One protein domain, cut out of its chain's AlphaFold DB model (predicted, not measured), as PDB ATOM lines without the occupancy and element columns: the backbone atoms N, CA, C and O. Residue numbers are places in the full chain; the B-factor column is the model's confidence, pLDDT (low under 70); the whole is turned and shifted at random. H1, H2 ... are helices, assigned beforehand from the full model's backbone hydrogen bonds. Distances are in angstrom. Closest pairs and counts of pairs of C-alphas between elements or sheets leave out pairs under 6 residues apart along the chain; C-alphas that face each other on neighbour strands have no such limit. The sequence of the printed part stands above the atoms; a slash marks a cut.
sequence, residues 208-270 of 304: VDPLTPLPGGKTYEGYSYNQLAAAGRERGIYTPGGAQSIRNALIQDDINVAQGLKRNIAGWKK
ATOM      1  N   VAL A 208     -18.350 -37.612  34.219       89.44
ATOM      2  CA  VAL A 208     -19.112 -36.390  34.469       89.44
ATOM      3  C   VAL A 208     -19.356 -35.706  33.130       89.44
ATOM      4  O   VAL A 208     -18.400 -35.497  32.376       89.44
ATOM      5  N   ASP A 209     -20.610 -35.363  32.848       93.44
ATOM      6  CA  ASP A 209     -20.977 -34.683  31.608       93.44
ATOM      7  C   ASP A 209     -20.379 -33.264  31.560       93.44
ATOM      8  O   ASP A 209     -20.317 -32.584  32.591       93.44
ATOM      9  N   PRO A 210     -19.881 -32.797  30.399       95.19
ATOM     10  CA  PRO A 210     -19.321 -31.455  30.268       95.19
ATOM     11  C   PRO A 210     -20.355 -30.357  30.540       95.19
ATOM     12  O   PRO A 210     -21.416 -30.339  29.923       95.19
ATOM     13  N   LEU A 211     -20.031 -29.423  31.439       95.56
ATOM     14  CA  LEU A 211     -20.878 -28.264  31.719       95.56
ATOM     15  C   LEU A 211     -20.558 -27.129  30.736       95.56
ATOM     16  O   LEU A 211     -19.389 -26.808  30.524       95.56
ATOM     17  N   THR A 212     -21.582 -26.512  30.147       96.06
ATOM     18  CA  THR A 212     -21.426 -25.382  29.221       96.06
ATOM     19  C   THR A 212     -21.221 -24.067  29.981       96.06
ATOM     20  O   THR A 212     -21.986 -23.788  30.908       96.06
ATOM     21  N   PRO A 213     -20.225 -23.237  29.615       96.06
ATOM     22  CA  PRO A 213     -20.019 -21.936  30.244       96.06
ATOM     23  C   PRO A 213     -21.130 -20.940  29.885       96.06
ATOM     24  O   PRO A 213     -21.789 -21.071  28.854       96.06
ATOM     25  N   LEU A 214     -21.312 -19.921  30.733       93.75
ATOM     26  CA  LEU A 214     -22.174 -18.775  30.426       93.75
ATOM     27  C   LEU A 214     -21.717 -18.085  29.126       93.75
ATOM     28  O   LEU A 214     -20.511 -18.047  28.855       93.75
ATOM     29  N   PRO A 215     -22.641 -17.514  28.332       96.31
ATOM     30  CA  PRO A 215     -22.285 -16.790  27.116       96.31
ATOM     31  C   PRO A 215     -21.341 -15.623  27.446       96.31
ATOM     32  O   PRO A 215     -21.631 -14.805  28.314       96.31
ATOM     33  N   GLY A 216     -20.180 -15.581  26.783       93.94
ATOM     34  CA  GLY A 216     -19.109 -14.609  27.059       93.94
ATOM     35  C   GLY A 216     -18.170 -14.979  28.219       93.94
ATOM     36  O   GLY A 216     -17.213 -14.254  28.487       93.94
ATOM     37  N   GLY A 217     -18.404 -16.104  28.900       92.12
ATOM     38  CA  GLY A 217     -17.522 -16.635  29.937       92.12
ATOM     39  C   GLY A 217     -16.231 -17.248  29.382       92.12
ATOM     40  O   GLY A 217     -16.116 -17.568  28.199       92.12
ATOM     41  N   LYS A 218     -15.238 -17.451  30.257       94.06
ATOM     42  CA  LYS A 218     -13.967 -18.096  29.887       94.06
ATOM     43  C   LYS A 218     -14.192 -19.574  29.557       94.06
ATOM     44  O   LYS A 218     -14.691 -20.332  30.387       94.06
ATOM     45  N   THR A 219     -13.766 -20.002  28.372       93.50
ATOM     46  CA  THR A 219     -13.748 -21.413  27.975       93.50
ATOM     47  C   THR A 219     -12.454 -22.072  28.468       93.50
ATOM     48  O   THR A 219     -11.346 -21.701  28.093       93.50
ATOM     49  N   TYR A 220     -12.572 -23.069  29.346       96.88
ATOM     50  CA  TYR A 220     -11.421 -23.766  29.944       96.88
ATOM     51  C   TYR A 220     -10.986 -25.015  29.152       96.88
ATOM     52  O   TYR A 220     -10.336 -25.918  29.691       96.88
ATOM     53  N   GLU A 221     -11.387 -25.139  27.887       95.56
ATOM     54  CA  GLU A 221     -11.181 -26.352  27.080       95.56
ATOM     55  C   GLU A 221      -9.708 -26.591  26.722       95.56
ATOM     56  O   GLU A 221      -9.256 -27.733  26.771       95.56
ATOM     57  N   GLY A 222      -8.933 -25.525  26.493       96.25
ATOM     58  CA  GLY A 222      -7.500 -25.602  26.170       96.25
ATOM     59  C   GLY A 222      -6.553 -25.731  27.371       96.25
ATOM     60  O   GLY A 222      -5.342 -25.811  27.192       96.25
ATOM     61  N   TYR A 223      -7.074 -25.731  28.599       97.44
ATOM     62  CA  TYR A 223      -6.245 -25.745  29.804       97.44
ATOM     63  C   TYR A 223      -5.819 -27.172  30.165       97.44
ATOM     64  O   TYR A 223      -6.644 -28.089  30.235       97.44
ATOM     65  N   SER A 224      -4.532 -27.347  30.466       97.75
ATOM     66  CA  SER A 224      -4.001 -28.594  31.029       97.75
ATOM     67  C   SER A 224      -4.507 -28.823  32.460       97.75
ATOM     68  O   SER A 224      -4.891 -27.883  33.160       97.75
ATOM     69  N   TYR A 225      -4.453 -30.071  32.939       97.25
ATOM     70  CA  TYR A 225      -4.866 -30.420  34.306       97.25
ATOM     71  C   TYR A 225      -4.199 -29.536  35.374       97.25
ATOM     72  O   TYR A 225      -4.872 -29.052  36.283       97.25
ATOM     73  N   ASN A 226      -2.896 -29.270  35.238       96.69
ATOM     74  CA  ASN A 226      -2.145 -28.460  36.198       96.69
ATOM     75  C   ASN A 226      -2.605 -26.996  36.204       96.69
ATOM     76  O   ASN A 226      -2.757 -26.412  37.273       96.69
ATOM     77  N   GLN A 227      -2.893 -26.422  35.031       97.69
ATOM     78  CA  GLN A 227      -3.411 -25.055  34.923       97.69
ATOM     79  C   GLN A 227      -4.829 -24.943  35.501       97.69
ATOM     80  O   GLN A 227      -5.129 -23.985  36.210       97.69
ATOM     81  N   LEU A 228      -5.684 -25.943  35.264       97.69
ATOM     82  CA  LEU A 228      -7.020 -26.021  35.863       97.69
ATOM     83  C   LEU A 228      -6.943 -26.117  37.395       97.69
ATOM     84  O   LEU A 228      -7.648 -25.402  38.108       97.69
ATOM     85  N   ALA A 229      -6.068 -26.983  37.914       96.25
ATOM     86  CA  ALA A 229      -5.868 -27.146  39.349       96.25
ATOM     87  C   ALA A 229      -5.311 -25.868  39.996       96.25
ATOM     88  O   ALA A 229      -5.776 -25.485  41.071       96.25
ATOM     89  N   ALA A 230      -4.363 -25.189  39.342       95.69
ATOM     90  CA  ALA A 230      -3.827 -23.904  39.787       95.69
ATOM     91  C   ALA A 230      -4.927 -22.830  39.848       95.69
ATOM     92  O   ALA A 230      -5.133 -22.244  40.911       95.69
ATOM     93  N   ALA A 231      -5.718 -22.674  38.781       96.31
ATOM     94  CA  ALA A 231      -6.843 -21.737  38.746       96.31
ATOM     95  C   ALA A 231      -7.876 -22.019  39.856       96.31
ATOM     96  O   ALA A 231      -8.381 -21.099  40.502       96.31
ATOM     97  N   GLY A 232      -8.163 -23.296  40.137       95.06
ATOM     98  CA  GLY A 232      -9.033 -23.686  41.250       95.06
ATOM     99  C   GLY A 232      -8.469 -23.307  42.623       95.06
ATOM    100  O   GLY A 232      -9.204 -22.807  43.478       95.06
ATOM    101  N   ARG A 233      -7.155 -23.485  42.832       93.00
ATOM    102  CA  ARG A 233      -6.462 -23.116  44.081       93.00
ATOM    103  C   ARG A 233      -6.427 -21.608  44.308       93.00
ATOM    104  O   ARG A 233      -6.670 -21.175  45.437       93.00
ATOM    105  N   GLU A 234      -6.158 -20.831  43.262       93.56
ATOM    106  CA  GLU A 234      -6.173 -19.362  43.301       93.56
ATOM    107  C   GLU A 234      -7.548 -18.838  43.729       93.56
ATOM    108  O   GLU A 234      -7.648 -17.973  44.598       93.56
ATOM    109  N   ARG A 235      -8.620 -19.443  43.207       94.06
ATOM    110  CA  ARG A 235     -10.007 -19.091  43.549       94.06
ATOM    111  C   ARG A 235     -10.502 -19.678  44.870       94.06
ATOM    112  O   ARG A 235     -11.584 -19.304  45.325       94.06
ATOM    113  N   GLY A 236      -9.737 -20.589  45.476       92.75
ATOM    114  CA  GLY A 236     -10.086 -21.280  46.717       92.75
ATOM    115  C   GLY A 236     -11.218 -22.303  46.576       92.75
ATOM    116  O   GLY A 236     -11.876 -22.605  47.569       92.75
ATOM    117  N   ILE A 237     -11.460 -22.830  45.375       94.06
ATOM    118  CA  ILE A 237     -12.533 -23.793  45.093       94.06
ATOM    119  C   ILE A 237     -12.033 -25.211  45.383       94.06
ATOM    120  O   ILE A 237     -10.857 -25.529  45.188       94.06
ATOM    121  N   TYR A 238     -12.914 -26.086  45.866       91.94
ATOM    122  CA  TYR A 238     -12.585 -27.503  46.015       91.94
ATOM    123  C   TYR A 238     -12.584 -28.206  44.650       91.94
ATOM    124  O   TYR A 238     -13.606 -28.240  43.973       91.94
ATOM    125  N   THR A 239     -11.446 -28.785  44.259       90.88
ATOM    126  CA  THR A 239     -11.246 -29.403  42.937       90.88
ATOM    127  C   THR A 239     -10.927 -30.901  43.027       90.88
ATOM    128  O   THR A 239      -9.782 -31.313  42.838       90.88
ATOM    129  N   PRO A 240     -11.916 -31.761  43.335       85.00
ATOM    130  CA  PRO A 240     -11.715 -33.202  43.314       85.00
ATOM    131  C   PRO A 240     -11.790 -33.756  41.884       85.00
ATOM    132  O   PRO A 240     -12.600 -33.320  41.064       85.00
ATOM    133  N   GLY A 241     -11.012 -34.802  41.611       92.50
ATOM    134  CA  GLY A 241     -11.169 -35.632  40.413       92.50
ATOM    135  C   GLY A 241     -10.285 -35.246  39.225       92.50
ATOM    136  O   GLY A 241      -9.237 -34.627  39.376       92.50
ATOM    137  N   GLY A 242     -10.686 -35.700  38.032       95.12
ATOM    138  CA  GLY A 242      -9.951 -35.481  36.780       95.12
ATOM    139  C   GLY A 242     -10.189 -34.100  36.157       95.12
ATOM    140  O   GLY A 242     -11.029 -33.335  36.621       95.12
ATOM    141  N   ALA A 243      -9.490 -33.801  35.057       96.25
ATOM    142  CA  ALA A 243      -9.508 -32.485  34.402       96.25
ATOM    143  C   ALA A 243     -10.923 -31.954  34.095       96.25
ATOM    144  O   ALA A 243     -11.209 -30.790  34.367       96.25
ATOM    145  N   GLN A 244     -11.830 -32.807  33.605       96.44
ATOM    146  CA  GLN A 244     -13.208 -32.399  33.303       96.44
ATOM    147  C   GLN A 244     -14.002 -32.006  34.561       96.44
ATOM    148  O   GLN A 244     -14.773 -31.055  34.526       96.44
ATOM    149  N   SER A 245     -13.771 -32.689  35.688       95.56
ATOM    150  CA  SER A 245     -14.391 -32.349  36.977       95.56
ATOM    151  C   SER A 245     -13.946 -30.961  37.441       95.56
ATOM    152  O   SER A 245     -14.766 -30.137  37.837       95.56
ATOM    153  N   ILE A 246     -12.648 -30.667  37.305       96.69
ATOM    154  CA  ILE A 246     -12.089 -29.356  37.660       96.69
ATOM    155  C   ILE A 246     -12.638 -28.261  36.738       96.69
ATOM    156  O   ILE A 246     -13.019 -27.196  37.216       96.69
ATOM    157  N   ARG A 247     -12.731 -28.536  35.432       97.19
ATOM    158  CA  ARG A 247     -13.336 -27.635  34.444       97.19
ATOM    159  C   ARG A 247     -14.781 -27.292  34.807       97.19
ATOM    160  O   ARG A 247     -15.116 -26.116  34.902       97.19
ATOM    161  N   ASN A 248     -15.599 -28.303  35.084       96.69
ATOM    162  CA  ASN A 248     -16.986 -28.107  35.496       96.69
ATOM    163  C   ASN A 248     -17.082 -27.324  36.818       96.69
ATOM    164  O   ASN A 248     -17.933 -26.452  36.942       96.69
ATOM    165  N   ALA A 249     -16.193 -27.581  37.784       96.06
ATOM    166  CA  ALA A 249     -16.166 -26.849  39.051       96.06
ATOM    167  C   ALA A 249     -15.824 -25.358  38.874       96.06
ATOM    168  O   ALA A 249     -16.412 -24.517  39.549       96.06
ATOM    169  N   LEU A 250     -14.904 -25.024  37.960       96.88
ATOM    170  CA  LEU A 250     -14.572 -23.636  37.621       96.88
ATOM    171  C   LEU A 250     -15.739 -22.927  36.927       96.88
ATOM    172  O   LEU A 250     -16.087 -21.818  37.322       96.88
ATOM    173  N   ILE A 251     -16.378 -23.588  35.956       97.19
ATOM    174  CA  ILE A 251     -17.561 -23.058  35.261       97.19
ATOM    175  C   ILE A 251     -18.710 -22.830  36.249       97.19
ATOM    176  O   ILE A 251     -19.340 -21.777  36.235       97.19
ATOM    177  N   GLN A 252     -18.954 -23.784  37.149       96.44
ATOM    178  CA  GLN A 252     -19.983 -23.644  38.173       96.44
ATOM    179  C   GLN A 252     -19.669 -22.506  39.153       96.44
ATOM    180  O   GLN A 252     -20.589 -21.817  39.586       96.44
ATOM    181  N   ASP A 253     -18.400 -22.282  39.512       96.69
ATOM    182  CA  ASP A 253     -18.017 -21.127  40.335       96.69
ATOM    183  C   ASP A 253     -18.262 -19.806  39.601       96.69
ATOM    184  O   ASP A 253     -18.804 -18.891  40.211       96.69
ATOM    185  N   ASP A 254     -17.955 -19.721  38.303       96.69
ATOM    186  CA  ASP A 254     -18.254 -18.539  37.482       96.69
ATOM    187  C   ASP A 254     -19.767 -18.257  37.435       96.69
ATOM    188  O   ASP A 254     -20.189 -17.118  37.637       96.69
ATOM    189  N   ILE A 255     -20.588 -19.300  37.253       95.81
ATOM    190  CA  ILE A 255     -22.056 -19.201  37.310       95.81
ATOM    191  C   ILE A 255     -22.508 -18.707  38.685       95.81
ATOM    192  O   ILE A 255     -23.290 -17.762  38.779       95.81
ATOM    193  N   ASN A 256     -21.991 -19.311  39.757       96.00
ATOM    194  CA  ASN A 256     -22.366 -18.943  41.117       96.00
ATOM    195  C   ASN A 256     -21.967 -17.496  41.441       96.00
ATOM    196  O   ASN A 256     -22.734 -16.788  42.083       96.00
ATOM    197  N   VAL A 257     -20.796 -17.041  40.988       95.50
ATOM    198  CA  VAL A 257     -20.339 -15.654  41.162       95.50
ATOM    199  C   VAL A 257     -21.235 -14.687  40.392       95.50
ATOM    200  O   VAL A 257     -21.664 -13.690  40.967       95.50
ATOM    201  N   ALA A 258     -21.561 -14.989  39.132       94.75
ATOM    202  CA  ALA A 258     -22.428 -14.149  38.306       94.75
ATOM    203  C   ALA A 258     -23.853 -14.037  38.874       94.75
ATOM    204  O   ALA A 258     -24.452 -12.966  38.845       94.75
ATOM    205  N   GLN A 259     -24.380 -15.129  39.432       94.50
ATOM    206  CA  GLN A 259     -25.725 -15.192  40.010       94.50
ATOM    207  C   GLN A 259     -25.784 -14.776  41.493       94.50
ATOM    208  O   GLN A 259     -26.866 -14.742  42.073       94.50
ATOM    209  N   GLY A 260     -24.646 -14.489  42.138       92.81
ATOM    210  CA  GLY A 260     -24.591 -14.194  43.576       92.81
ATOM    211  C   GLY A 260     -24.905 -15.394  44.488       92.81
ATOM    212  O   GLY A 260     -25.258 -15.214  45.653       92.81
ATOM    213  N   LEU A 261     -24.784 -16.622  43.977       95.19
ATOM    214  CA  LEU A 261     -24.999 -17.859  44.725       95.19
ATOM    215  C   LEU A 261     -23.788 -18.225  45.596       95.19
ATOM    216  O   LEU A 261     -22.656 -17.765  45.422       95.19
ATOM    217  N   LYS A 262     -24.020 -19.125  46.557       92.75
ATOM    218  CA  LYS A 262     -22.985 -19.599  47.478       92.75
ATOM    219  C   LYS A 262     -21.900 -20.396  46.742       92.75
ATOM    220  O   LYS A 262     -22.161 -21.452  46.174       92.75
ATOM    221  N   ARG A 263     -20.654 -19.931  46.844       93.56
ATOM    222  CA  ARG A 263     -19.469 -20.582  46.260       93.56
ATOM    223  C   ARG A 263     -19.040 -21.825  47.049       93.56
ATOM    224  O   ARG A 263     -19.091 -21.840  48.282       93.56
ATOM    225  N   ASN A 264     -18.547 -22.851  46.350       90.50
ATOM    226  CA  ASN A 264     -18.020 -24.078  46.963       90.50
ATOM    227  C   ASN A 264     -16.541 -23.911  47.356       90.50
ATOM    228  O   ASN A 264     -15.628 -24.433  46.711       90.50
ATOM    229  N   ILE A 265     -16.311 -23.123  48.406       90.00
ATOM    230  CA  ILE A 265     -14.968 -22.824  48.910       90.00
ATOM    231  C   ILE A 265     -14.424 -24.032  49.672       90.00
ATOM    232  O   ILE A 265     -15.074 -24.599  50.554       90.00
ATOM    233  N   ALA A 266     -13.192 -24.399  49.355       84.56
ATOM    234  CA  ALA A 266     -12.557 -25.577  49.894       84.56
ATOM    235  C   ALA A 266     -12.278 -25.450  51.405       84.56
ATOM    236  O   ALA A 266     -11.665 -24.493  51.882       84.56
ATOM    237  N   GLY A 267     -12.715 -26.449  52.180       75.62
ATOM    238  CA  GLY A 267     -12.694 -26.411  53.649       75.62
ATOM    239  C   GLY A 267     -11.306 -26.357  54.300       75.62
ATOM    240  O   GLY A 267     -11.202 -26.006  55.471       75.62
ATOM    241  N   TRP A 268     -10.232 -26.643  53.558       65.12
ATOM    242  CA  TRP A 268      -8.860 -26.687  54.076       65.12
ATOM    243  C   TRP A 268      -8.282 -25.304  54.411       65.12
ATOM    244  O   TRP A 268      -7.335 -25.223  55.184       65.12
ATOM    245  N   LYS A 269      -8.898 -24.206  53.947       54.12
ATOM    246  CA  LYS A 269      -8.547 -22.839  54.382       54.12
ATOM    247  C   LYS A 269      -9.378 -22.312  55.565       54.12
ATOM    248  O   LYS A 269      -9.089 -21.223  56.060       54.12
ATOM    249  N   LYS A 270     -10.372 -23.061  56.070       53.84
ATOM    250  CA  LYS A 270     -11.298 -22.556  57.110       53.84
ATOM    251  C   LYS A 270     -10.641 -22.240  58.457       53.84
ATOM    252  O   LYS A 270     -11.208 -21.460  59.206       53.84
TER     253      LYS A 270
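What this domain is: This is residues 208 to 270 of the 304 residues of an uncharacterized protein of Didymella exigua CBS 183.55 (UniProt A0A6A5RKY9). A long helix, H2, has a shorter helix, H1, side by side with its first half, both running the same way, and the link of residues 236 to 242 folds back from the end of H1 to the start of H2. The leading stretch of residues 208 to 224 passes along H2 as a loop that goes out and returns to the start of H1, while the closing stretch after H2 folds back past that helix and then leads away from it in residues 264 to 270. The printed part has 63 residues with two named helices, in the order H1, H2, and no named strand. The class is all helix, though the two helices hold 28 of the 63 residues, under half. The whole is compact, with a radius of gyration of the C-alphas of 11.1 A and spans of 31 by 27 by 20 A.

Where its parts are: H2, residues 243 to 259, is the longest helix, 24.4 A from C-alpha 243 at (-9.508, -32.485, 34.402) to C-alpha 259 at (-25.725, -15.192, 40.010). H1, residues 225 to 235, measures 15.5 A and begins at C-alpha 225, (-4.866, -30.420, 34.306).

How they stand to each other: H2 touches H1 with residues 243 to 250 alone. The closest C-alphas of the two are those of Tyr 225 and Ala 243, 5.1 A apart. Their lines stand at a shallow tilt of 29 degrees, and they run the same way. Their centres are 11.6 A apart. In H1 and H2 every O i to N i+4 pair is within hydrogen-bond range.

The domain as a whole: The two C-alphas farthest apart are those of Pro 215 and Lys 270, 32.5 A. The printed part has no cut, and the link from H1 to H2 is short. The mean pLDDT of the printed part is 92.6, and residues 268 to 270 are under 70.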